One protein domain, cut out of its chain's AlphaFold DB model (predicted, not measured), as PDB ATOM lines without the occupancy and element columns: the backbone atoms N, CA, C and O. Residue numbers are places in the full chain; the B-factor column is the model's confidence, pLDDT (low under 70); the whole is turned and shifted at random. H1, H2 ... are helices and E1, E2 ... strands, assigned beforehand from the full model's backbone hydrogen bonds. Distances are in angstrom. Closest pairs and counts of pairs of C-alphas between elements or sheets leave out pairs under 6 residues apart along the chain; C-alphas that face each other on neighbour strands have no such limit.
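Overview. This is residues 74 to 184 and 195 to 274 of the 277 residues of an uncharacterized protein of Aeromicrobium marinum DSM 15272 (UniProt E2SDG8). A long, twisted sheet curls round the helix H2, and the long hairpin of E4 and E5 runs through most of the length. At the edge strand E6, the short hairpin of H4 and H5 only grazes the sheet; H3 is close to H4 and packs on residues 107 to 111 of H2, while H1 packs on residues 98 to 105. The printed part has 191 residues, with five named helices and seven named strands in the order H1 E1 H2 H3 H4 H5 E2 E3 E4 E5 E6 E7. The class is mixed, helices and strands, and the branched sheet is mixed too, with E1 and E3 parallel and its other pairs antiparallel. The whole is compact, with a radius of gyration of the C-alphas of 17.5 A, and elongated, spanning 56 by 35 by 23 A.

Along the chain. Find C-alpha 74 at (49.319, 87.504, 12.822), where H1 begins, residues 74 to 79. E1 follows at 82 to 84, then H2 at 86 to 112, 30.2 A long with a kink of 95 degrees near residue 93. Go on to H3 at 126 to 132, H4 at 137 to 153, 22.9 A long, and H5 at 158 to 164. After the cut come E2 at 197 to 201, E3 at 204 to 209 and E4 at 216 to 231, 44.9 A. E5, 236 to 253, is 48.2 A long and bends by 65 degrees at residue 249. E6 is 256 to 266, and E7, 270 to 273, ends at C-alpha 273, (50.014, 92.623, 41.567).

Arrangement. Start at E3 to E6, a meander, each strand the antiparallel neighbour of the one before. Look for N 207 and O 218 between E3 and E4, 2.8 A, N 227 and O 240 between E4 and E5, 2.7 A, and N 247 and O 263 between E5 and E6, 2.8 A. E1 and E3 are parallel neighbours, with N 83 and O 204 within hydrogen-bond range at 2.8 A; E2 and E4 are antiparallel neighbours, with N 200 and O 224 at 2.9 A; E5 and E7 are antiparallel neighbours, with N 239 and O 272 at 2.8 A. H2 is on the sheet; its closest C-alphas to E6 are those of Ala 100 and Trp 257, 5.6 A. H1 touches H2 at a steep tilt of 57 degrees, the C-alphas of Cys 77 and Cys 102 being closest at 5.3 A. H2 and H3 form a helical hairpin, closest at the C-alphas of Ala 111 and Ala 131, 5.4 A. H4 and H5 form another, closest at the C-alphas of Val 151 and Ala 160, 5.1 A. In H1 and H5 every O i to N i+4 pair is within hydrogen-bond range, against 20 of 23 in H2, 11 of 13 in H4 and 0 of 3 in H3, where 3 of 4 O i to N i+3 pairs are.

Size, cuts and confidence. The C-alphas farthest apart, of Ala 213 and Ser 235, are 58.8 A apart. Residues 185 to 194 are not printed, and C-alphas 184 and 195 are 13.4 A apart across this cut. The link from H2 to H3 is long. Look for pLDDT under 70 at residues 171 to 175 and 182 to 184.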
ATOM      1  N   ALA A  74      49.962  86.528  13.699       85.62
ATOM      2  CA  ALA A  74      49.319  87.504  12.822       85.62
ATOM      3  C   ALA A  74      48.950  88.809  13.553       85.62
ATOM      4  O   ALA A  74      49.229  89.895  13.045       85.62
ATOM      5  N   GLU A  75      48.373  88.721  14.754       89.00
ATOM      6  CA  GLU A  75      48.024  89.895  15.568       89.00
ATOM      7  C   GLU A  75      49.269  90.661  16.030       89.00
ATOM      8  O   GLU A  75      49.279  91.895  15.989       89.00
ATOM      9  N   ARG A  76      50.341  89.949  16.410       89.31
ATOM     10  CA  ARG A  76      51.627  90.558  16.787       89.31
ATOM     11  C   ARG A  76      52.209  91.366  15.633       89.31
ATOM     12  O   ARG A  76      52.525  92.544  15.781       89.31
ATOM     13  N   CYS A  77      52.269  90.770  14.451       89.38
ATOM     14  CA  CYS A  77      52.709  91.460  13.247       89.38
ATOM     15  C   CYS A  77      51.857  92.692  12.922       89.38
ATOM     16  O   CYS A  77      52.399  93.769  12.681       89.38
ATOM     17  N   ALA A  78      50.531  92.541  12.928       88.69
ATOM     18  CA  ALA A  78      49.606  93.592  12.510       88.69
ATOM     19  C   ALA A  78      49.595  94.808  13.450       88.69
ATOM     20  O   ALA A  78      49.405  95.932  12.994       88.69
ATOM     21  N   SER A  79      49.810  94.600  14.750       88.06
ATOM     22  CA  SER A  79      49.827  95.675  15.753       88.06
ATOM     23  C   SER A  79      51.192  96.358  15.906       88.06
ATOM     24  O   SER A  79      51.327  97.322  16.661       88.06
ATOM     25  N   THR A  80      52.211  95.904  15.173       92.12
ATOM     26  CA  THR A  80      53.564  96.452  15.280       92.12
ATOM     27  C   THR A  80      53.722  97.757  14.510       92.12
ATOM     28  O   THR A  80      53.538  97.821  13.298       92.12
ATOM     29  N   THR A  81      54.174  98.798  15.208       94.56
ATOM     30  CA  THR A  81      54.654 100.022  14.558       94.56
ATOM     31  C   THR A  81      56.100  99.834  14.109       94.56
ATOM     32  O   THR A  81      56.977  99.575  14.932       94.56
ATOM     33  N   VAL A  82      56.364 100.005  12.812       96.12
ATOM     34  CA  VAL A  82      57.697  99.811  12.228       96.12
ATOM     35  C   VAL A  82      58.366 101.141  11.893       96.12
ATOM     36  O   VAL A  82      57.840 101.964  11.143       96.12
ATOM     37  N   GLN A  83      59.579 101.325  12.406       96.69
ATOM     38  CA  GLN A  83      60.447 102.463  12.126       96.69
ATOM     39  C   GLN A  83      61.581 102.037  11.191       96.69
ATOM     40  O   GLN A  83      62.646 101.599  11.626       96.69
ATOM     41  N   ALA A  84      61.346 102.187   9.889       96.25
ATOM     42  CA  ALA A  84      62.345 101.970   8.847       96.25
ATOM     43  C   ALA A  84      62.723 103.292   8.163       96.25
ATOM     44  O   ALA A  84      61.891 104.186   7.981       96.25
ATOM     45  N   THR A  85      63.989 103.412   7.763       96.00
ATOM     46  CA  THR A  85      64.447 104.539   6.933       96.00
ATOM     47  C   THR A  85      64.033 104.348   5.476       96.00
ATOM     48  O   THR A  85      63.796 103.225   5.031       96.00
ATOM     49  N   GLU A  86      64.014 105.431   4.699       96.06
ATOM     50  CA  GLU A  86      63.718 105.351   3.263       96.06
ATOM     51  C   GLU A  86      64.709 104.457   2.508       96.06
ATOM     52  O   GLU A  86      64.324 103.699   1.627       96.06
ATOM     53  N   ALA A  87      65.981 104.455   2.919       94.25
ATOM     54  CA  ALA A  87      66.992 103.577   2.338       94.25
ATOM     55  C   ALA A  87      66.687 102.086   2.571       94.25
ATOM     56  O   ALA A  87      66.961 101.263   1.703       94.25
ATOM     57  N   VAL A  88      66.121 101.738   3.732       96.75
ATOM     58  CA  VAL A  88      65.683 100.367   4.030       96.75
ATOM     59  C   VAL A  88      64.491 100.003   3.145       96.75
ATOM     60  O   VAL A  88      64.536  98.980   2.466       96.75
ATOM     61  N   ARG A  89      63.464 100.862   3.084       96.69
ATOM     62  CA  ARG A  89      62.278 100.636   2.239       96.69
ATOM     63  C   ARG A  89      62.632 100.518   0.763       96.69
ATOM     64  O   ARG A  89      62.188  99.591   0.105       96.69
ATOM     65  N   SER A  90      63.502 101.387   0.260       95.50
ATOM     66  CA  SER A  90      63.986 101.331  -1.122       95.50
ATOM     67  C   SER A  90      64.734 100.029  -1.438       95.50
ATOM     68  O   SER A  90      64.695  99.558  -2.570       95.50
ATOM     69  N   ALA A  91      65.421  99.437  -0.456       94.62
ATOM     70  CA  ALA A  91      66.208  98.224  -0.667       94.62
ATOM     71  C   ALA A  91      65.360  96.943  -0.702       94.62
ATOM     72  O   ALA A  91      65.714  96.008  -1.420       94.62
ATOM     73  N   VAL A  92      64.284  96.865   0.091       95.44
ATOM     74  CA  VAL A  92      63.527  95.608   0.279       95.44
ATOM     75  C   VAL A  92      62.003  95.735   0.151       95.44
ATOM     76  O   VAL A  92      61.316  94.716   0.178       95.44
ATOM     77  N   GLY A  93      61.474  96.948  -0.009       96.62
ATOM     78  CA  GLY A  93      60.041  97.259   0.008       96.62
ATOM     79  C   GLY A  93      59.418  97.182   1.406       96.62
ATOM     80  O   GLY A  93      59.948  96.517   2.295       96.62
ATOM     81  N   ASP A  94      58.269  97.835   1.609       96.25
ATOM     82  CA  ASP A  94      57.555  97.810   2.898       96.25
ATOM     83  C   ASP A  94      57.139  96.393   3.314       96.25
ATOM     84  O   ASP A  94      57.293  96.020   4.474       96.25
ATOM     85  N   GLU A  95      56.699  95.566   2.362       95.56
ATOM     86  CA  GLU A  95      56.376  94.156   2.612       95.56
ATOM     87  C   GLU A  95      57.606  93.373   3.097       95.56
ATOM     88  O   GLU A  95      57.527  92.594   4.047       95.56
ATOM     89  N   GLY A  96      58.773  93.628   2.496       95.81
ATOM     90  CA  GLY A  96      60.030  93.014   2.911       95.81
ATOM     91  C   GLY A  96      60.449  93.439   4.317       95.81
ATOM     92  O   GLY A  96      60.897  92.592   5.089       95.81
ATOM     93  N   VAL A  97      60.266  94.717   4.665       96.88
ATOM     94  CA  VAL A  97      60.494  95.220   6.028       96.88
ATOM     95  C   VAL A  97      59.549  94.539   7.016       96.88
ATOM     96  O   VAL A  97      60.010  94.001   8.022       96.88
ATOM     97  N   GLN A  98      58.247  94.522   6.725       96.06
ATOM     98  CA  GLN A  98      57.238  93.936   7.604       96.06
ATOM     99  C   GLN A  98      57.501  92.444   7.842       96.06
ATOM    100  O   GLN A  98      57.479  91.992   8.984       96.06
ATOM    101  N   ALA A  99      57.826  91.688   6.791       95.75
ATOM    102  CA  ALA A  99      58.151  90.268   6.905       95.75
ATOM    103  C   ALA A  99      59.399  90.015   7.771       95.75
ATOM    104  O   ALA A  99      59.430  89.060   8.545       95.75
ATOM    105  N   ALA A 100      60.420  90.874   7.683       96.69
ATOM    106  CA  ALA A 100      61.611  90.763   8.526       96.69
ATOM    107  C   ALA A 100      61.307  91.064  10.003       96.69
ATOM    108  O   ALA A 100      61.804  90.371  10.890       96.69
ATOM    109  N   VAL A 101      60.472  92.074  10.266       96.44
ATOM    110  CA  VAL A 101      60.009  92.401  11.622       96.44
ATOM    111  C   VAL A 101      59.201  91.249  12.213       96.44
ATOM    112  O   VAL A 101      59.492  90.822  13.327       96.44
ATOM    113  N   CYS A 102      58.256  90.699  11.450       95.50
ATOM    114  CA  CYS A 102      57.487  89.520  11.839       95.50
ATOM    115  C   CYS A 102      58.386  88.349  12.227       95.50
ATOM    116  O   CYS A 102      58.266  87.822  13.328       95.50
ATOM    117  N   GLN A 103      59.365  88.018  11.382       95.81
ATOM    118  CA  GLN A 103      60.310  86.935  11.650       95.81
ATOM    119  C   GLN A 103      61.091  87.133  12.963       95.81
ATOM    120  O   GLN A 103      61.352  86.164  13.680       95.81
ATOM    121  N   ALA A 104      61.488  88.369  13.278       95.44
ATOM    122  CA  ALA A 104      62.188  88.683  14.522       95.44
ATOM    123  C   ALA A 104      61.264  88.563  15.746       95.44
ATOM    124  O   ALA A 104      61.663  87.991  16.760       95.44
ATOM    125  N   LEU A 105      60.028  89.063  15.648       93.88
ATOM    126  CA  LEU A 105      59.041  88.957  16.724       93.88
ATOM    127  C   LEU A 105      58.630  87.506  16.975       93.88
ATOM    128  O   LEU A 105      58.546  87.103  18.131       93.88
ATOM    129  N   ASP A 106      58.440  86.704  15.929       92.88
ATOM    130  CA  ASP A 106      58.116  85.285  16.074       92.88
ATOM    131  C   ASP A 106      59.250  84.521  16.753       92.88
ATOM    132  O   ASP A 106      58.999  83.740  17.662       92.88
ATOM    133  N   PHE A 107      60.514  84.819  16.438       92.62
ATOM    134  CA  PHE A 107      61.627  84.248  17.200       92.62
ATOM    135  C   PHE A 107      61.576  84.636  18.686       92.62
ATOM    136  O   PHE A 107      61.786  83.792  19.561       92.62
ATOM    137  N   VAL A 108      61.297  85.905  19.000       91.44
ATOM    138  CA  VAL A 108      61.220  86.360  20.395       91.44
ATOM    139  C   VAL A 108      60.076  85.677  21.139       91.44
ATOM    140  O   VAL A 108      60.294  85.166  22.233       91.44
ATOM    141  N   PHE A 109      58.875  85.620  20.575       88.12
ATOM    142  CA  PHE A 109      57.719  85.095  21.299       88.12
ATOM    143  C   PHE A 109      57.605  83.571  21.248       88.12
ATOM    144  O   PHE A 109      57.299  82.965  22.271       88.12
ATOM    145  N   ASP A 110      57.927  82.941  20.119       86.62
ATOM    146  CA  ASP A 110      57.750  81.495  19.956       86.62
ATOM    147  C   ASP A 110      58.973  80.706  20.435       86.62
ATOM    148  O   ASP A 110      58.830  79.572  20.892       86.62
ATOM    149  N   ALA A 111      60.180  81.286  20.365       87.25
ATOM    150  CA  ALA A 111      61.393  80.630  20.855       87.25
ATOM    151  C   ALA A 111      61.838  81.169  22.222       87.25
ATOM    152  O   ALA A 111      62.047  80.379  23.146       87.25
ATOM    153  N   ARG A 112      61.993  82.493  22.383       86.06
ATOM    154  CA  ARG A 112      62.539  83.074  23.628       86.06
ATOM    155  C   ARG A 112      61.520  83.164  24.764       86.06
ATOM    156  O   ARG A 112      61.882  82.832  25.882       86.06
ATOM    157  N   TYR A 113      60.273  83.541  24.512       84.81
ATOM    158  CA  TYR A 113      59.175  83.464  25.490       84.81
ATOM    159  C   TYR A 113      58.442  82.113  25.413       84.81
ATOM    160  O   TYR A 113      57.229  82.021  25.589       84.81
ATOM    161  N   SER A 114      59.184  81.036  25.159       82.62
ATOM    162  CA  SER A 114      58.653  79.675  25.231       82.62
ATOM    163  C   SER A 114      58.749  79.121  26.654       82.62
ATOM    164  O   SER A 114      59.444  79.664  27.513       82.62
ATOM    165  N   ALA A 115      58.131  77.967  26.908       74.00
ATOM    166  CA  ALA A 115      58.291  77.249  28.176       74.00
ATOM    167  C   ALA A 115      59.748  76.829  28.474       74.00
ATOM    168  O   ALA A 115      60.065  76.411  29.591       74.00
ATOM    169  N   LEU A 116      60.648  76.898  27.488       77.94
ATOM    170  CA  LEU A 116      62.077  76.640  27.675       77.94
ATOM    171  C   LEU A 116      62.759  77.754  28.452       77.94
ATOM    172  O   LEU A 116      63.775  77.500  29.083       77.94
ATOM    173  N   SER A 117      62.212  78.969  28.404       79.88
ATOM    174  CA  SER A 117      62.818  80.161  28.987       79.88
ATOM    175  C   SER A 117      62.872  80.134  30.513       79.88
ATOM    176  O   SER A 117      63.570  80.957  31.113       79.88
ATOM    177  N   LEU A 118      62.096  79.230  31.124       78.38
ATOM    178  CA  LEU A 118      62.128  78.945  32.546       78.38
ATOM    179  C   LEU A 118      63.344  78.074  32.877       78.38
ATOM    180  O   LEU A 118      63.657  77.152  32.118       78.38
ATOM    181  N   PRO A 119      64.011  78.309  34.016       75.19
ATOM    182  CA  PRO A 119      65.147  77.505  34.430       75.19
ATOM    183  C   PRO A 119      64.738  76.043  34.676       75.19
ATOM    184  O   PRO A 119      63.739  75.767  35.339       75.19
ATOM    185  N   ARG A 120      65.531  75.091  34.174       81.06
ATOM    186  CA  ARG A 120      65.348  73.645  34.396       81.06
ATOM    187  C   ARG A 120      66.606  73.019  34.978       81.06
ATOM    188  O   ARG A 120      67.705  73.561  34.853       81.06
ATOM    189  N   GLN A 121      66.455  71.850  35.599       82.12
ATOM    190  CA  GLN A 121      67.611  71.082  36.073       82.12
ATOM    191  C   GLN A 121      68.444  70.534  34.912       82.12
ATOM    192  O   GLN A 121      69.671  70.513  34.988       82.12
ATOM    193  N   THR A 122      67.776  70.132  33.833       86.88
ATOM    194  CA  THR A 122      68.390  69.554  32.641       86.88
ATOM    195  C   THR A 122      67.720  70.093  31.388       86.88
ATOM    196  O   THR A 122      66.510  70.321  31.378       86.88
ATOM    197  N   TYR A 123      68.507  70.234  30.326       89.12
ATOM    198  CA  TYR A 123      68.022  70.457  28.967       89.12
ATOM    199  C   TYR A 123      68.616  69.399  28.046       89.12
ATOM    200  O   TYR A 123      69.713  68.893  28.283       89.12
ATOM    201  N   THR A 124      67.908  69.113  26.966       92.94
ATOM    202  CA  THR A 124      68.376  68.318  25.834       92.94
ATOM    203  C   THR A 124      68.546  69.219  24.614       92.94
ATOM    204  O   THR A 124      68.050  70.340  24.584       92.94
ATOM    205  N   SER A 125      69.238  68.760  23.572       92.81
ATOM    206  CA  SER A 125      69.314  69.538  22.328       92.81
ATOM    207  C   SER A 125      67.954  69.674  21.634       92.81
ATOM    208  O   SER A 125      67.713  70.702  21.011       92.81
ATOM    209  N   ALA A 126      67.072  68.680  21.782       91.69
ATOM    210  CA  ALA A 126      65.742  68.663  21.168       91.69
ATOM    211  C   ALA A 126      64.833  69.777  21.701       91.69
ATOM    212  O   ALA A 126      64.024  70.326  20.956       91.69
ATOM    213  N   ASP A 127      65.022  70.174  22.964       88.88
ATOM    214  CA  ASP A 127      64.338  71.331  23.546       88.88
ATOM    215  C   ASP A 127      64.505  72.581  22.666       88.88
ATOM    216  O   ASP A 127      63.590  73.376  22.527       88.88
ATOM    217  N   PHE A 128      65.646  72.736  21.998       90.62
ATOM    218  CA  PHE A 128      66.007  73.925  21.229       90.62
ATOM    219  C   PHE A 128      65.622  73.860  19.739       90.62
ATOM    220  O   PHE A 128      65.891  74.799  18.983       90.62
ATOM    221  N   ASP A 129      64.980  72.781  19.282       89.88
ATOM    222  CA  ASP A 129      64.747  72.555  17.852       89.88
ATOM    223  C   ASP A 129      63.775  73.557  17.223       89.88
ATOM    224  O   ASP A 129      63.974  73.955  16.072       89.88
ATOM    225  N   ALA A 130      62.793  74.049  17.984       87.69
ATOM    226  CA  ALA A 130      61.853  75.064  17.504       87.69
ATOM    227  C   ALA A 130      62.580  76.323  16.999       87.69
ATOM    228  O   ALA A 130      62.258  76.847  15.932       87.69
ATOM    229  N   ALA A 131      63.636  76.763  17.696       91.50
ATOM    230  CA  ALA A 131      64.374  77.960  17.300       91.50
ATOM    231  C   ALA A 131      65.166  77.753  15.996       91.50
ATOM    232  O   ALA A 131      65.404  78.711  15.260       91.50
ATOM    233  N   ARG A 132      65.550  76.509  15.661       92.31
ATOM    234  CA  ARG A 132      66.327  76.201  14.445       92.31
ATOM    235  C   ARG A 132      65.589  76.620  13.179       92.31
ATOM    236  O   ARG A 132      66.252  76.997  12.211       92.31
ATOM    237  N   GLY A 133      64.255  76.571  13.187       92.75
ATOM    238  CA  GLY A 133      63.410  76.986  12.064       92.75
ATOM    239  C   GLY A 133      63.534  78.473  11.721       92.75
ATOM    240  O   GLY A 133      63.319  78.855  10.577       92.75
ATOM    241  N   PHE A 134      63.955  79.309  12.670       94.56
ATOM    242  CA  PHE A 134      64.095  80.752  12.471       94.56
ATOM    243  C   PHE A 134      65.468  81.157  11.926       94.56
ATOM    244  O   PHE A 134      65.624  82.273  11.428       94.56
ATOM    245  N   LEU A 135      66.459  80.271  12.032       96.19
ATOM    246  CA  LEU A 135      67.859  80.575  11.755       96.19
ATOM    247  C   LEU A 135      68.261  80.214  10.322       96.19
ATOM    248  O   LEU A 135      67.751  79.251   9.744       96.19
ATOM    249  N   THR A 136      69.241  80.937   9.776       96.56
ATOM    250  CA  THR A 136      69.978  80.477   8.590       96.56
ATOM    251  C   THR A 136      70.730  79.181   8.913       96.56
ATOM    252  O   THR A 136      71.114  78.939  10.060       96.56
ATOM    253  N   GLU A 137      70.988  78.347   7.903       95.75
ATOM    254  CA  GLU A 137      71.822  77.141   8.051       95.75
ATOM    255  C   GLU A 137      73.204  77.497   8.620       95.75
ATOM    256  O   GLU A 137      73.666  76.931   9.609       95.75
ATOM    257  N   ALA A 138      73.808  78.558   8.085       94.12
ATOM    258  CA  ALA A 138      75.116  79.008   8.517       94.12
ATOM    259  C   ALA A 138      75.142  79.492   9.982       94.12
ATOM    260  O   ALA A 138      76.156  79.308  10.656       94.12
ATOM    261  N   ALA A 139      74.076  80.122  10.483       95.19
ATOM    262  CA  ALA A 139      73.971  80.535  11.883       95.19
ATOM    263  C   ALA A 139      73.703  79.347  12.816       95.19
ATOM    264  O   ALA A 139      74.283  79.254  13.906       95.19
ATOM    265  N   ARG A 140      72.865  78.412  12.356       95.00
ATOM    266  CA  ARG A 140      72.544  77.165  13.049       95.00
ATOM    267  C   ARG A 140      73.803  76.339  13.324       95.00
ATOM    268  O   ARG A 140      74.041  75.951  14.468       95.00
ATOM    269  N   ASP A 141      74.633  76.146  12.306       93.81
ATOM    270  CA  ASP A 141      75.774  75.236  12.392       93.81
ATOM    271  C   ASP A 141      76.989  75.876  13.071       93.81
ATOM    272  O   ASP A 141      77.672  75.233  13.867       93.81
ATOM    273  N   ARG A 142      77.253  77.164  12.807       91.25
ATOM    274  CA  ARG A 142      78.450  77.843  13.340       91.25
ATOM    275  C   ARG A 142      78.302  78.274  14.794       91.25
ATOM    276  O   ARG A 142      79.275  78.241  15.546       91.25
ATOM    277  N   VAL A 143      77.115  78.745  15.175       93.44
ATOM    278  CA  VAL A 143      76.924  79.488  16.430       93.44
ATOM    279  C   VAL A 143      75.877  78.832  17.317       93.44
ATOM    280  O   VAL A 143      76.104  78.671  18.514       93.44
ATOM    281  N   TYR A 144      74.735  78.435  16.759       94.75
ATOM    282  CA  TYR A 144      73.626  77.938  17.570       94.75
ATOM    283  C   TYR A 144      73.936  76.590  18.228       94.75
ATOM    284  O   TYR A 144      73.779  76.455  19.440       94.75
ATOM    285  N   ALA A 145      74.437  75.618  17.460       94.38
ATOM    286  CA  ALA A 145      74.728  74.276  17.964       94.38
ATOM    287  C   ALA A 145      75.724  74.281  19.140       94.38
ATOM    288  O   ALA A 145      75.506  73.598  20.140       94.38
ATOM    289  N   SER A 146      76.782  75.096  19.065       95.75
ATOM    290  CA  SER A 146      77.782  75.208  20.136       95.75
ATOM    291  C   SER A 146      77.220  75.871  21.399       95.75
ATOM    292  O   SER A 146      77.500  75.417  22.508       95.75
ATOM    293  N   ARG A 147      76.367  76.893  21.252       95.25
ATOM    294  CA  ARG A 147      75.666  77.541  22.375       95.25
ATOM    295  C   ARG A 147      74.673  76.595  23.051       95.25
ATOM    296  O   ARG A 147      74.629  76.544  24.277       95.25
ATOM    297  N   VAL A 148      73.922  75.815  22.272       95.25
ATOM    298  CA  VAL A 148      73.020  74.778  22.801       95.25
ATOM    299  C   VAL A 148      73.808  73.715  23.562       95.25
ATOM    300  O   VAL A 148      73.451  73.393  24.691       95.25
ATOM    301  N   ALA A 149      74.915  73.220  23.002       95.88
ATOM    302  CA  ALA A 149      75.768  72.246  23.683       95.88
ATOM    303  C   ALA A 149      76.299  72.779  25.027       95.88
ATOM    304  O   ALA A 149      76.308  72.046  26.014       95.88
ATOM    305  N   ALA A 150      76.673  74.063  25.094       95.38
ATOM    306  CA  ALA A 150      77.096  74.700  26.339       95.38
ATOM    307  C   ALA A 150      75.979  74.732  27.398       95.38
ATOM    308  O   ALA A 150      76.245  74.472  28.571       95.38
ATOM    309  N   VAL A 151      74.730  75.006  27.001       93.62
ATOM    310  CA  VAL A 151      73.575  74.977  27.918       93.62
ATOM    311  C   VAL A 151      73.257  73.559  28.378       93.62
ATOM    312  O   VAL A 151      73.013  73.359  29.560       93.62
ATOM    313  N   VAL A 152      73.293  72.572  27.484       94.56
ATOM    314  CA  VAL A 152      73.063  71.163  27.844       94.56
ATOM    315  C   VAL A 152      74.125  70.672  28.836       94.56
ATOM    316  O   VAL A 152      73.792  70.000  29.807       94.56
ATOM    317  N   ALA A 153      75.392  71.047  28.633       95.69
ATOM    318  CA  ALA A 153      76.488  70.678  29.528       95.69
ATOM    319  C   ALA A 153      76.439  71.412  30.880       95.69
ATOM    320  O   ALA A 153      76.828  70.849  31.902       95.69
ATOM    321  N   ALA A 154      75.973  72.666  30.897       92.75
ATOM    322  CA  ALA A 154      75.890  73.483  32.103       92.75
ATOM    323  C   ALA A 154      74.589  74.319  32.160       92.75
ATOM    324  O   ALA A 154      74.647  75.547  32.040       92.75
ATOM    325  N   PRO A 155      73.422  73.699  32.437       88.00
ATOM    326  CA  PRO A 155      72.112  74.375  32.461       88.00
ATOM    327  C   PRO A 155      72.048  75.596  33.388       88.00
ATOM    328  O   PRO A 155      71.323  76.566  33.156       88.00
ATOM    329  N   ARG A 156      72.845  75.560  34.462       86.00
ATOM    330  CA  ARG A 156      72.901  76.610  35.481       86.00
ATOM    331  C   ARG A 156      73.887  77.742  35.165       86.00
ATOM    332  O   ARG A 156      73.882  78.724  35.896       86.00
ATOM    333  N   SER A 157      74.670  77.658  34.091       89.19
ATOM    334  CA  SER A 157      75.660  78.678  33.721       89.19
ATOM    335  C   SER A 157      75.022  79.883  33.021       89.19
ATOM    336  O   SER A 157      74.559  79.759  31.887       89.19
ATOM    337  N   ASP A 158      75.047  81.067  33.645       85.50
ATOM    338  CA  ASP A 158      74.510  82.288  33.021       85.50
ATOM    339  C   ASP A 158      75.170  82.608  31.669       85.50
ATOM    340  O   ASP A 158      74.451  82.928  30.722       85.50
ATOM    341  N   PRO A 159      76.509  82.504  31.505       88.94
ATOM    342  CA  PRO A 159      77.134  82.699  30.199       88.94
ATOM    343  C   PRO A 159      76.603  81.749  29.121       88.94
ATOM    344  O   PRO A 159      76.367  82.187  27.995       88.94
ATOM    345  N   ALA A 160      76.377  80.472  29.452       89.69
ATOM    346  CA  ALA A 160      75.827  79.507  28.500       89.69
ATOM    347  C   ALA A 160      74.393  79.886  28.099       89.69
ATOM    348  O   ALA A 160      74.077  79.953  26.908       89.69
ATOM    349  N   ARG A 161      73.548  80.212  29.086       87.38
ATOM    350  CA  ARG A 161      72.151  80.622  28.879       87.38
ATOM    351  C   ARG A 161      72.029  81.900  28.051       87.38
ATOM    352  O   ARG A 161      71.327  81.917  27.042       87.38
ATOM    353  N   ARG A 162      72.765  82.954  28.420       85.19
ATOM    354  CA  ARG A 162      72.811  84.207  27.647       85.19
ATOM    355  C   ARG A 162      73.353  83.982  26.241       85.19
ATOM    356  O   ARG A 162      72.894  84.628  25.304       85.19
ATOM    357  N   GLY A 163      74.273  83.029  26.082       84.19
ATOM    358  CA  GLY A 163      74.804  82.613  24.792       84.19
ATOM    359  C   GLY A 163      73.706  82.207  23.812       84.19
ATOM    360  O   GLY A 163      73.708  82.685  22.681       84.19
ATOM    361  N   THR A 164      72.731  81.386  24.211       85.75
ATOM    362  CA  THR A 164      71.646  80.985  23.292       85.75
ATOM    363  C   THR A 164      70.711  82.139  22.959       85.75
ATOM    364  O   THR A 164      70.177  82.175  21.854       85.75
ATOM    365  N   GLY A 165      70.536  83.099  23.869       82.12
ATOM    366  CA  GLY A 165      69.553  84.165  23.707       82.12
ATOM    367  C   GLY A 165      68.109  83.656  23.782       82.12
ATOM    368  O   GLY A 165      67.211  84.349  23.310       82.12
ATOM    369  N   LEU A 166      67.874  82.478  24.367       84.38
ATOM    370  CA  LEU A 166      66.539  81.880  24.519       84.38
ATOM    371  C   LEU A 166      66.105  81.755  25.979       84.38
ATOM    372  O   LEU A 166      64.919  81.795  26.278       84.38
ATOM    373  N   LEU A 167      67.065  81.616  26.891       79.56
ATOM    374  CA  LEU A 167      66.792  81.476  28.315       79.56
ATOM    375  C   LEU A 167      66.792  82.859  28.970       79.56
ATOM    376  O   LEU A 167      67.772  83.597  28.862       79.56
ATOM    377  N   LEU A 168      65.663  83.210  29.590       80.12
ATOM    378  CA  LEU A 168      65.401  84.539  30.153       80.12
ATOM    379  C   LEU A 168      65.839  84.650  31.607       80.12
ATOM    380  O   LEU A 168      66.347  85.680  32.036       80.12
ATOM    381  N   LEU A 169      65.587  83.589  32.361       80.38
ATOM    382  CA  LEU A 169      65.722  83.580  33.802       80.38
ATOM    383  C   LEU A 169      67.017  82.903  34.216       80.38
ATOM    384  O   LEU A 169      67.380  81.831  33.720       80.38
ATOM    385  N   ASP A 170      67.684  83.534  35.172       72.56
ATOM    386  CA  ASP A 170      68.929  83.045  35.722       72.56
ATOM    387  C   ASP A 170      68.689  82.362  37.080       72.56
ATOM    388  O   ASP A 170      68.318  83.008  38.053       72.56
ATOM    389  N   GLY A 171      68.926  81.044  37.141       63.50
ATOM    390  CA  GLY A 171      69.179  80.302  38.384       63.50
ATOM    391  C   GLY A 171      68.100  80.364  39.488       63.50
ATOM    392  O   GLY A 171      66.951  80.708  39.223       63.50
ATOM    393  N   PRO A 172      68.445  79.965  40.733       56.03
ATOM    394  CA  PRO A 172      67.504  79.843  41.858       56.03
ATOM    395  C   PRO A 172      66.859  81.172  42.291       56.03
ATOM    396  O   PRO A 172      65.855  81.156  42.997       56.03
ATOM    397  N   ASP A 173      67.382  82.308  41.822       57.91
ATOM    398  CA  ASP A 173      66.853  83.646  42.110       57.91
ATOM    399  C   ASP A 173      65.799  84.115  41.097       57.91
ATOM    400  O   ASP A 173      65.207  85.183  41.275       57.91
ATOM    401  N   ALA A 174      65.520  83.315  40.061       67.75
ATOM    402  CA  ALA A 174      64.538  83.617  39.023       67.75
ATOM    403  C   ALA A 174      63.160  83.994  39.588       67.75
ATOM    404  O   ALA A 174      62.511  84.900  39.073       67.75
ATOM    405  N   GLY A 175      62.745  83.330  40.669       69.62
ATOM    406  CA  GLY A 175      61.506  83.640  41.376       69.62
ATOM    407  C   GLY A 175      61.664  84.703  42.464       69.62
ATOM    408  O   GLY A 175      60.669  85.262  42.894       69.62
ATOM    409  N   SER A 176      62.876  85.013  42.944       82.12
ATOM    410  CA  SER A 176      63.098  85.948  44.067       82.12
ATOM    411  C   SER A 176      62.170  85.674  45.270       82.12
ATOM    412  O   SER A 176      61.538  86.587  45.803       82.12
ATOM    413  N   GLY A 177      62.033  84.399  45.651       83.12
ATOM    414  CA  GLY A 177      61.109  83.943  46.699       83.12
ATOM    415  C   GLY A 177      59.652  83.760  46.257       83.12
ATOM    416  O   GLY A 177      58.810  83.488  47.106       83.12
ATOM    417  N   ARG A 178      59.348  83.915  44.963       86.06
ATOM    418  CA  ARG A 178      58.071  83.537  44.348       86.06
ATOM    419  C   ARG A 178      58.177  82.159  43.715       86.06
ATOM    420  O   ARG A 178      59.237  81.767  43.225       86.06
ATOM    421  N   GLU A 179      57.052  81.472  43.695       82.25
ATOM    422  CA  GLU A 179      56.891  80.142  43.123       82.25
ATOM    423  C   GLU A 179      56.215  80.273  41.758       82.25
ATOM    424  O   GLU A 179      55.277  81.050  41.579       82.25
ATOM    425  N   PHE A 180      56.693  79.538  40.760       78.56
ATOM    426  CA  PHE A 180      55.975  79.443  39.492       78.56
ATOM    427  C   PHE A 180      54.765  78.521  39.680       78.56
ATOM    428  O   PHE A 180      54.830  77.567  40.450       78.56
ATOM    429  N   PHE A 181      53.649  78.783  38.995       72.19
ATOM    430  CA  PHE A 181      52.486  77.896  39.089       72.19
ATOM    431  C   PHE A 181      52.831  76.529  38.499       72.19
ATOM    432  O   PHE A 181      53.134  76.425  37.313       72.19
ATOM    433  N   GLY A 182      52.793  75.489  39.335       62.12
ATOM    434  CA  GLY A 182      53.263  74.161  38.967       62.12
ATOM    435  C   GLY A 182      54.239  73.555  39.958       62.12
ATOM    436  O   GLY A 182      54.560  74.157  40.974       62.12
ATOM    437  N   THR A 183      54.741  72.359  39.661       48.94
ATOM    438  CA  THR A 183      55.882  71.795  40.389       48.94
ATOM    439  C   THR A 183      57.172  72.502  39.971       48.94
ATOM    440  O   THR A 183      57.484  72.576  38.777       48.94
ATOM    441  N   ASP A 184      57.932  73.004  40.949       44.91
ATOM    442  CA  ASP A 184      59.196  73.709  40.726       44.91
ATOM    443  C   ASP A 184      60.117  72.941  39.767       44.91
ATOM    444  O   ASP A 184      60.328  71.735  39.911       44.91
ATOM    445  N   VAL A 195      53.344  80.179  29.347       73.44
ATOM    446  CA  VAL A 195      54.067  80.687  30.520       73.44
ATOM    447  C   VAL A 195      54.081  82.215  30.512       73.44
ATOM    448  O   VAL A 195      54.025  82.846  31.567       73.44
ATOM    449  N   TRP A 196      54.132  82.790  29.310       82.75
ATOM    450  CA  TRP A 196      54.246  84.218  29.080       82.75
ATOM    451  C   TRP A 196      52.946  84.805  28.551       82.75
ATOM    452  O   TRP A 196      52.317  84.266  27.644       82.75
ATOM    453  N   VAL A 197      52.555  85.925  29.137       84.38
ATOM    454  CA  VAL A 197      51.253  86.572  29.009       84.38
ATOM    455  C   VAL A 197      51.432  88.084  28.911       84.38
ATOM    456  O   VAL A 197      52.481  88.617  29.276       84.38
ATOM    457  N   ASP A 198      50.404  88.772  28.418       85.88
ATOM    458  CA  ASP A 198      50.379  90.229  28.226       85.88
ATOM    459  C   ASP A 198      51.644  90.794  27.560       85.88
ATOM    460  O   ASP A 198      52.262  91.727  28.102       85.88
ATOM    461  N   PRO A 199      52.072  90.226  26.415       89.88
ATOM    462  CA  PRO A 199      53.255  90.720  25.751       89.88
ATOM    463  C   PRO A 199      53.021  92.136  25.223       89.88
ATOM    464  O   PRO A 199      51.961  92.456  24.686       89.88
ATOM    465  N   SER A 200      54.046  92.968  25.331       90.44
ATOM    466  CA  SER A 200      54.097  94.293  24.725       90.44
ATOM    467  C   SER A 200      55.451  94.508  24.062       90.44
ATOM    468  O   SER A 200      56.421  93.794  24.327       90.44
ATOM    469  N   TRP A 201      55.518  95.466  23.145       92.62
ATOM    470  CA  TRP A 201      56.765  95.839  22.493       92.62
ATOM    471  C   TRP A 201      56.739  97.297  22.051       92.62
ATOM    472  O   TRP A 201      55.683  97.869  21.769       92.62
ATOM    473  N   SER A 202      57.917  97.909  22.014       91.00
ATOM    474  CA  SER A 202      58.110  99.249  21.472       91.00
ATOM    475  C   SER A 202      57.994  99.234  19.942       91.00
ATOM    476  O   SER A 202      58.050  98.168  19.317       91.00
ATOM    477  N   PRO A 203      57.920 100.408  19.286       93.12
ATOM    478  CA  PRO A 203      58.161 100.485  17.854       93.12
ATOM    479  C   PRO A 203      59.459  99.765  17.472       93.12
ATOM    480  O   PRO A 203      60.496  99.950  18.117       93.12
ATOM    481  N   VAL A 204      59.388  98.942  16.429       94.06
ATOM    482  CA  VAL A 204      60.506  98.115  15.973       94.06
ATOM    483  C   VAL A 204      61.377  98.924  15.029       94.06
ATOM    484  O   VAL A 204      60.893  99.472  14.036       94.06
ATOM    485  N   ARG A 205      62.673  98.995  15.326       96.88
ATOM    486  CA  ARG A 205      63.639  99.767  14.539       96.88
ATOM    487  C   ARG A 205      64.298  98.859  13.510       96.88
ATOM    488  O   ARG A 205      64.831  97.812  13.865       96.88
ATOM    489  N   VAL A 206      64.286  99.272  12.242       97.25
ATOM    490  CA  VAL A 206      64.883  98.505  11.141       97.25
ATOM    491  C   VAL A 206      65.986  99.311  10.465       97.25
ATOM    492  O   VAL A 206      65.760 100.401   9.933       97.25
ATOM    493  N   GLY A 207      67.192  98.751  10.477       96.50
ATOM    494  CA  GLY A 207      68.381  99.267   9.813       96.50
ATOM    495  C   GLY A 207      68.821  98.386   8.646       96.50
ATOM    496  O   GLY A 207      68.469  97.211   8.560       96.50
ATOM    497  N   LEU A 208      69.626  98.960   7.751       96.06
ATOM    498  CA  LEU A 208      70.286  98.242   6.661       96.06
ATOM    499  C   LEU A 208      71.777  98.115   6.982       96.06
ATOM    500  O   LEU A 208      72.473  99.125   7.099       96.06
ATOM    501  N   GLU A 209      72.279  96.890   7.075       93.19
ATOM    502  CA  GLU A 209      73.706  96.620   7.205       93.19
ATOM    503  C   GLU A 209      74.346  96.636   5.813       93.19
ATOM    504  O   GLU A 209      74.058  95.801   4.953       93.19
ATOM    505  N   ARG A 210      75.211  97.623   5.562       81.56
ATOM    506  CA  ARG A 210      75.941  97.746   4.296       81.56
ATOM    507  C   ARG A 210      77.265  96.998   4.414       81.56
ATOM    508  O   ARG A 210      78.092  97.359   5.244       81.56
ATOM    509  N   GLY A 211      77.479  95.981   3.581       72.69
ATOM    510  CA  GLY A 211      78.750  95.246   3.588       72.69
ATOM    511  C   GLY A 211      78.840  94.006   2.698       72.69
ATOM    512  O   GLY A 211      79.934  93.474   2.542       72.69
ATOM    513  N   GLY A 212      77.739  93.548   2.093       76.81
ATOM    514  CA  GLY A 212      77.721  92.351   1.247       76.81
ATOM    515  C   GLY A 212      76.899  92.513  -0.030       76.81
ATOM    516  O   GLY A 212      76.212  93.515  -0.220       76.81
ATOM    517  N   ALA A 213      76.967  91.502  -0.901       81.94
ATOM    518  CA  ALA A 213      76.199  91.442  -2.151       81.94
ATOM    519  C   ALA A 213      74.681  91.312  -1.923       81.94
ATOM    520  O   ALA A 213      73.891  91.610  -2.815       81.94
ATOM    521  N   THR A 214      74.274  90.871  -0.733       84.44
ATOM    522  CA  THR A 214      72.874  90.681  -0.351       84.44
ATOM    523  C   THR A 214      72.523  91.670   0.760       84.44
ATOM    524  O   THR A 214      73.284  91.766   1.728       84.44
ATOM    525  N   PRO A 215      71.404  92.414   0.654       88.38
ATOM    526  CA  PRO A 215      70.982  93.318   1.713       88.38
ATOM    527  C   PRO A 215      70.697  92.522   2.988       88.38
ATOM    528  O   PRO A 215      69.963  91.531   2.971       88.38
ATOM    529  N   ARG A 216      71.282  92.978   4.093       95.69
ATOM    530  CA  ARG A 216      71.076  92.424   5.426       95.69
ATOM    531  C   ARG A 216      70.367  93.461   6.277       95.69
ATOM    532  O   ARG A 216      70.764  94.626   6.286       95.69
ATOM    533  N   LEU A 217      69.302  93.050   6.950       97.44
ATOM    534  CA  LEU A 217      68.554  93.934   7.834       97.44
ATOM    535  C   LEU A 217      69.002  93.717   9.269       97.44
ATOM    536  O   LEU A 217      69.214  92.583   9.681       97.44
ATOM    537  N   SER A 218      69.103  94.801  10.022       97.62
ATOM    538  CA  SER A 218      69.199  94.760  11.476       97.62
ATOM    539  C   SER A 218      67.847  95.172  12.043       97.62
ATOM    540  O   SER A 218      67.363  96.261  11.738       97.62
ATOM    541  N   VAL A 219      67.212  94.294  12.810       97.56
ATOM    542  CA  VAL A 219      65.927  94.540  13.467       97.56
ATOM    543  C   VAL A 219      66.167  94.604  14.965       97.56
ATOM    544  O   VAL A 219      66.574  93.612  15.568       97.56
ATOM    545  N   ALA A 220      65.921  95.771  15.554       97.69
ATOM    546  CA  ALA A 220      66.002  95.985  16.990       97.69
ATOM    547  C   ALA A 220      64.597  96.056  17.592       97.69
ATOM    548  O   ALA A 220      63.749  96.828  17.131       97.69
ATOM    549  N   VAL A 221      64.372  95.247  18.623       96.25
ATOM    550  CA  VAL A 221      63.105  95.137  19.347       96.25
ATOM    551  C   VAL A 221      63.353  95.330  20.837       96.25
ATOM    552  O   VAL A 221      64.322  94.806  21.390       96.25
ATOM    553  N   GLU A 222      62.444  96.046  21.483       95.38
ATOM    554  CA  GLU A 222      62.305  96.050  22.932       95.38
ATOM    555  C   GLU A 222      60.939  95.445  23.217       95.38
ATOM    556  O   GLU A 222      59.915  95.951  22.757       95.38
ATOM    557  N   THR A 223      60.933  94.307  23.898       93.75
ATOM    558  CA  THR A 223      59.727  93.546  24.200       93.75
ATOM    559  C   THR A 223      59.625  93.322  25.687       93.75
ATOM    560  O   THR A 223      60.618  93.311  26.407       93.75
ATOM    561  N   GLU A 224      58.427  93.047  26.149       93.19
ATOM    562  CA  GLU A 224      58.166  92.710  27.527       93.19
ATOM    563  C   GLU A 224      57.087  91.640  27.563       93.19
ATOM    564  O   GLU A 224      56.160  91.666  26.757       93.19
ATOM    565  N   ALA A 225      57.196  90.697  28.491       91.12
ATOM    566  CA  ALA A 225      56.122  89.755  28.768       91.12
ATOM    567  C   ALA A 225      56.049  89.471  30.268       91.12
ATOM    568  O   ALA A 225      57.058  89.539  30.982       91.12
ATOM    569  N   GLY A 226      54.842  89.182  30.741       89.44
ATOM    570  CA  GLY A 226      54.571  88.757  32.104       89.44
ATOM    571  C   GLY A 226      54.536  87.238  32.223       89.44
ATOM    572  O   GLY A 226      54.201  86.561  31.265       89.44
ATOM    573  N   ALA A 227      54.815  86.702  33.399       87.38
ATOM    574  CA  ALA A 227      54.505  85.339  33.797       87.38
ATOM    575  C   ALA A 227      53.848  85.396  35.177       87.38
ATOM    576  O   ALA A 227      54.264  86.174  36.038       87.38
ATOM    577  N   LEU A 228      52.795  84.612  35.386       85.69
ATOM    578  CA  LEU A 228      52.141  84.558  36.689       85.69
ATOM    579  C   LEU A 228      52.993  83.734  37.655       85.69
ATOM    580  O   LEU A 228      53.464  82.650  37.302       85.69
ATOM    581  N   VAL A 229      53.155  84.252  38.869       86.12
ATOM    582  CA  VAL A 229      53.883  83.612  39.967       86.12
ATOM    583  C   VAL A 229      53.099  83.759  41.275       86.12
ATOM    584  O   VAL A 229      52.322  84.697  41.450       86.12
ATOM    585  N   TRP A 230      53.286  82.830  42.200       85.94
ATOM    586  CA  TRP A 230      52.738  82.880  43.546       85.94
ATOM    587  C   TRP A 230      53.736  83.527  44.506       85.94
ATOM    588  O   TRP A 230      54.899  83.130  44.564       85.94
ATOM    589  N   ASN A 231      53.288  84.515  45.279       89.31
ATOM    590  CA  ASN A 231      54.070  85.096  46.361       89.31
ATOM    591  C   ASN A 231      53.610  84.506  47.709       89.31
ATOM    592  O   ASN A 231      52.564  84.914  48.224       89.31
ATOM    593  N   PRO A 232      54.388  83.596  48.326       86.06
ATOM    594  CA  PRO A 232      54.013  82.984  49.599       86.06
ATOM    595  C   PRO A 232      53.995  83.991  50.758       86.06
ATOM    596  O   PRO A 232      53.206  83.836  51.688       86.06
ATOM    597  N   ALA A 233      54.805  85.055  50.701       89.75
ATOM    598  CA  ALA A 233      54.880  86.053  51.768       89.75
ATOM    599  C   ALA A 233      53.608  86.911  51.868       89.75
ATOM    600  O   ALA A 233      53.216  87.304  52.964       89.75
ATOM    601  N   SER A 234      52.964  87.197  50.734       90.44
ATOM    602  CA  SER A 234      51.692  87.932  50.677       90.44
ATOM    603  C   SER A 234      50.478  87.027  50.466       90.44
ATOM    604  O   SER A 234      49.353  87.517  50.519       90.44
ATOM    605  N   SER A 235      50.692  85.725  50.241       88.31
ATOM    606  CA  SER A 235      49.653  84.767  49.850       88.31
ATOM    607  C   SER A 235      48.813  85.277  48.672       88.31
ATOM    608  O   SER A 235      47.582  85.241  48.703       88.31
ATOM    609  N   ALA A 236      49.487  85.802  47.644       88.69
ATOM    610  CA  ALA A 236      48.844  86.426  46.495       88.69
ATOM    611  C   ALA A 236      49.519  86.054  45.170       88.69
ATOM    612  O   ALA A 236      50.708  85.739  45.113       88.69
ATOM    613  N   VAL A 237      48.743  86.138  44.087       87.19
ATOM    614  CA  VAL A 237      49.250  86.005  42.717       87.19
ATOM    615  C   VAL A 237      49.883  87.325  42.276       87.19
ATOM    616  O   VAL A 237      49.253  88.382  42.328       87.19
ATOM    617  N   GLU A 238      51.124  87.255  41.807       90.50
ATOM    618  CA  GLU A 238      51.855  88.366  41.203       90.50
ATOM    619  C   GLU A 238      52.096  88.093  39.714       90.50
ATOM    620  O   GLU A 238      52.117  86.949  39.251       90.50
ATOM    621  N   GLN A 239      52.300  89.161  38.951       90.12
ATOM    622  CA  GLN A 239      52.818  89.091  37.594       90.12
ATOM    623  C   GLN A 239      54.298  89.475  37.621       90.12
ATOM    624  O   GLN A 239      54.659  90.612  37.928       90.12
ATOM    625  N   MET A 240      55.157  88.516  37.292       91.00
ATOM    626  CA  MET A 240      56.575  88.738  37.051       91.00
ATOM    627  C   MET A 240      56.762  89.212  35.612       91.00
ATOM    628  O   MET A 240      56.452  88.474  34.686       91.00
ATOM    629  N   ARG A 241      57.280  90.417  35.397       92.00
ATOM    630  CA  ARG A 241      57.504  90.992  34.065       92.00
ATOM    631  C   ARG A 241      58.996  91.058  33.757       92.00
ATOM    632  O   ARG A 241      59.798  91.352  34.646       92.00
ATOM    633  N   ILE A 242      59.358  90.759  32.512       91.31
ATOM    634  CA  ILE A 242      60.747  90.791  32.039       91.31
ATOM    635  C   ILE A 242      60.823  91.571  30.739       91.31
ATOM    636  O   ILE A 242      60.229  91.169  29.733       91.31
ATOM    637  N   ASP A 243      61.622  92.636  30.766       92.62
ATOM    638  CA  ASP A 243      61.987  93.378  29.566       92.62
ATOM    639  C   ASP A 243      63.098  92.620  28.840       92.62
ATOM    640  O   ASP A 243      64.041  92.108  29.450       92.62
ATOM    641  N   THR A 244      62.993  92.553  27.523       92.12
ATOM    642  CA  THR A 244      63.962  91.944  26.626       92.12
ATOM    643  C   THR A 244      64.328  92.955  25.556       92.12
ATOM    644  O   THR A 244      63.465  93.466  24.849       92.12
ATOM    645  N   GLU A 245      65.622  93.196  25.399       94.88
ATOM    646  CA  GLU A 245      66.162  93.961  24.281       94.88
ATOM    647  C   GLU A 245      66.870  92.992  23.341       94.88
ATOM    648  O   GLU A 245      67.713  92.197  23.768       94.88
ATOM    649  N   GLY A 246      66.507  93.025  22.061       95.00
ATOM    650  CA  GLY A 246      67.041  92.132  21.044       95.00
ATOM    651  C   GLY A 246      67.450  92.887  19.791       95.00
ATOM    652  O   GLY A 246      66.719  93.744  19.310       95.00
ATOM    653  N   THR A 247      68.605  92.538  19.230       96.94
ATOM    654  CA  THR A 247      69.011  92.938  17.878       96.94
ATOM    655  C   THR A 247      69.241  91.696  17.034       96.94
ATOM    656  O   THR A 247      70.051  90.834  17.389       96.94
ATOM    657  N   PHE A 248      68.556  91.622  15.898       96.75
ATOM    658  CA  PHE A 248      68.566  90.491  14.980       96.75
ATOM    659  C   PHE A 248      69.101  90.930  13.622       96.75
ATOM    660  O   PHE A 248      68.563  91.842  13.006       96.75
ATOM    661  N   GLY A 249      70.151  90.270  13.146       96.94
ATOM    662  CA  GLY A 249      70.630  90.407  11.775       96.94
ATOM    663  C   GLY A 249      69.915  89.387  10.900       96.94
ATOM    664  O   GLY A 249      70.136  88.191  11.082       96.94
ATOM    665  N   LEU A 250      69.072  89.831   9.970       97.62
ATOM    666  CA  LEU A 250      68.296  88.970   9.082       97.62
ATOM    667  C   LEU A 250      68.820  89.006   7.651       97.62
ATOM    668  O   LEU A 250      69.171  90.058   7.113       97.62
ATOM    669  N   VAL A 251      68.801  87.839   7.015       96.31
ATOM    670  CA  VAL A 251      69.161  87.646   5.610       96.31
ATOM    671  C   VAL A 251      67.971  87.041   4.877       96.31
ATOM    672  O   VAL A 251      67.273  86.172   5.406       96.31
ATOM    673  N   ARG A 252      67.720  87.512   3.653       95.31
ATOM    674  CA  ARG A 252      66.665  86.965   2.801       95.31
ATOM    675  C   ARG A 252      67.135  85.656   2.168       95.31
ATOM    676  O   ARG A 252      68.187  85.612   1.535       95.31
ATOM    677  N   THR A 253      66.340  84.609   2.328       94.94
ATOM    678  CA  THR A 253      66.535  83.277   1.737       94.94
ATOM    679  C   THR A 253      65.416  82.976   0.737       94.94
ATOM    680  O   THR A 253      64.507  83.792   0.564       94.94
ATOM    681  N   ALA A 254      65.466  81.811   0.083       93.69
ATOM    682  CA  ALA A 254      64.382  81.357  -0.793       93.69
ATOM    683  C   ALA A 254      63.042  81.219  -0.043       93.69
ATOM    684  O   ALA A 254      61.997  81.535  -0.604       93.69
ATOM    685  N   ASP A 255      63.090  80.851   1.241       93.38
ATOM    686  CA  ASP A 255      61.911  80.623   2.087       93.38
ATOM    687  C   ASP A 255      61.475  81.874   2.871       93.38
ATOM    688  O   ASP A 255      60.656  81.785   3.784       93.38
ATOM    689  N   GLY A 256      62.052  83.042   2.568       95.62
ATOM    690  CA  GLY A 256      61.804  84.293   3.289       95.62
ATOM    691  C   GLY A 256      62.968  84.728   4.180       95.62
ATOM    692  O   GLY A 256      64.116  84.314   3.994       95.62
ATOM    693  N   TRP A 257      62.699  85.634   5.118       97.44
ATOM    694  CA  TRP A 257      63.719  86.154   6.029       97.44
ATOM    695  C   TRP A 257      64.111  85.113   7.074       97.44
ATOM    696  O   TRP A 257      63.264  84.422   7.632       97.44
ATOM    697  N   ARG A 258      65.409  85.014   7.359       97.38
ATOM    698  CA  ARG A 258      65.961  84.147   8.405       97.38
ATOM    699  C   ARG A 258      66.953  84.926   9.253       97.38
ATOM    700  O   ARG A 258      67.639  85.816   8.752       97.38
ATOM    701  N   ILE A 259      67.041  84.574  10.530       96.75
ATOM    702  CA  ILE A 259      67.972  85.180  11.481       96.75
ATOM    703  C   ILE A 259      69.355  84.568  11.272       96.75
ATOM    704  O   ILE A 259      69.544  83.355  11.345       96.75
ATOM    705  N   ASP A 260      70.332  85.423  11.018       95.94
ATOM    706  CA  ASP A 260      71.723  85.045  10.806       95.94
ATOM    707  C   ASP A 260      72.600  85.384  12.021       95.94
ATOM    708  O   ASP A 260      73.486  84.622  12.400       95.94
ATOM    709  N   THR A 261      72.318  86.498  12.699       95.00
ATOM    710  CA  THR A 261      72.925  86.813  14.001       95.00
ATOM    711  C   THR A 261      71.888  87.351  14.963       95.00
ATOM    712  O   THR A 261      70.910  87.967  14.551       95.00
ATOM    713  N   TRP A 262      72.133  87.178  16.255       95.56
ATOM    714  CA  TRP A 262      71.304  87.758  17.300       95.56
ATOM    715  C   TRP A 262      72.155  88.153  18.503       95.56
ATOM    716  O   TRP A 262      73.115  87.462  18.863       95.56
ATOM    717  N   THR A 263      71.765  89.255  19.131       93.50
ATOM    718  CA  THR A 263      72.195  89.647  20.473       93.50
ATOM    719  C   THR A 263      70.940  89.938  21.265       93.50
ATOM    720  O   THR A 263      70.089  90.681  20.785       93.50
ATOM    721  N   VAL A 264      70.799  89.331  22.440       91.50
ATOM    722  CA  VAL A 264      69.605  89.514  23.259       91.50
ATOM    723  C   VAL A 264      69.989  89.604  24.729       91.50
ATOM    724  O   VAL A 264      70.763  88.782  25.225       91.50
ATOM    725  N   SER A 265      69.423  90.581  25.423       89.81
ATOM    726  CA  SER A 265      69.568  90.807  26.860       89.81
ATOM    727  C   SER A 265      68.202  90.928  27.518       89.81
ATOM    728  O   SER A 265      67.211  91.220  26.852       89.81
ATOM    729  N   SER A 266      68.152  90.708  28.829       90.25
ATOM    730  CA  SER A 266      66.944  90.927  29.620       90.25
ATOM    731  C   SER A 266      67.239  91.749  30.861       90.25
ATOM    732  O   SER A 266      68.350  91.701  31.399       90.25
ATOM    733  N   SER A 267      66.237  92.506  31.299       88.81
ATOM    734  CA  SER A 267      66.255  93.174  32.592       88.81
ATOM    735  C   SER A 267      66.087  92.158  33.724       88.81
ATOM    736  O   SER A 267      65.809  90.974  33.511       88.81
ATOM    737  N   ARG A 268      66.281  92.619  34.962       88.31
ATOM    738  CA  ARG A 268      65.901  91.821  36.128       88.31
ATOM    739  C   ARG A 268      64.373  91.706  36.192       88.31
ATOM    740  O   ARG A 268      63.702  92.687  35.870       88.31
ATOM    741  N   PRO A 269      63.829  90.573  36.670       90.75
ATOM    742  CA  PRO A 269      62.395  90.436  36.859       90.75
ATOM    743  C   PRO A 269      61.831  91.526  37.773       90.75
ATOM    744  O   PRO A 269      62.415  91.848  38.812       90.75
ATOM    745  N   ARG A 270      60.675  92.073  37.396       92.62
ATOM    746  CA  ARG A 270      59.888  92.997  38.222       92.62
ATOM    747  C   ARG A 270      58.554  92.361  38.575       92.62
ATOM    748  O   ARG A 270      57.966  91.687  37.740       92.62
ATOM    749  N   PHE A 271      58.074  92.584  39.788       91.88
ATOM    750  CA  PHE A 271      56.857  91.949  40.283       91.88
ATOM    751  C   PHE A 271      55.790  93.005  40.535       91.88
ATOM    752  O   PHE A 271      56.043  94.004  41.210       91.88
ATOM    753  N   THR A 272      54.604  92.789  39.984       92.00
ATOM    754  CA  THR A 272      53.423  93.624  40.215       92.00
ATOM    755  C   THR A 272      52.266  92.751  40.670       92.00
ATOM    756  O   THR A 272      52.259  91.548  40.414       92.00
ATOM    757  N   ALA A 273      51.264  93.337  41.323       89.00
ATOM    758  CA  ALA A 273      50.014  92.623  41.567       89.00
ATOM    759  C   ALA A 273      49.450  92.112  40.230       89.00
ATOM    760  O   ALA A 273      49.494  92.835  39.228       89.00
ATOM    761  N   ALA A 274      48.965  90.870  40.202       82.19
ATOM    762  CA  ALA A 274      48.297  90.358  39.016       82.19
ATOM    763  C   ALA A 274      46.998  91.149  38.760       82.19
ATOM    764  O   ALA A 274      46.341  91.572  39.719       82.19
TER     765      ALA A 274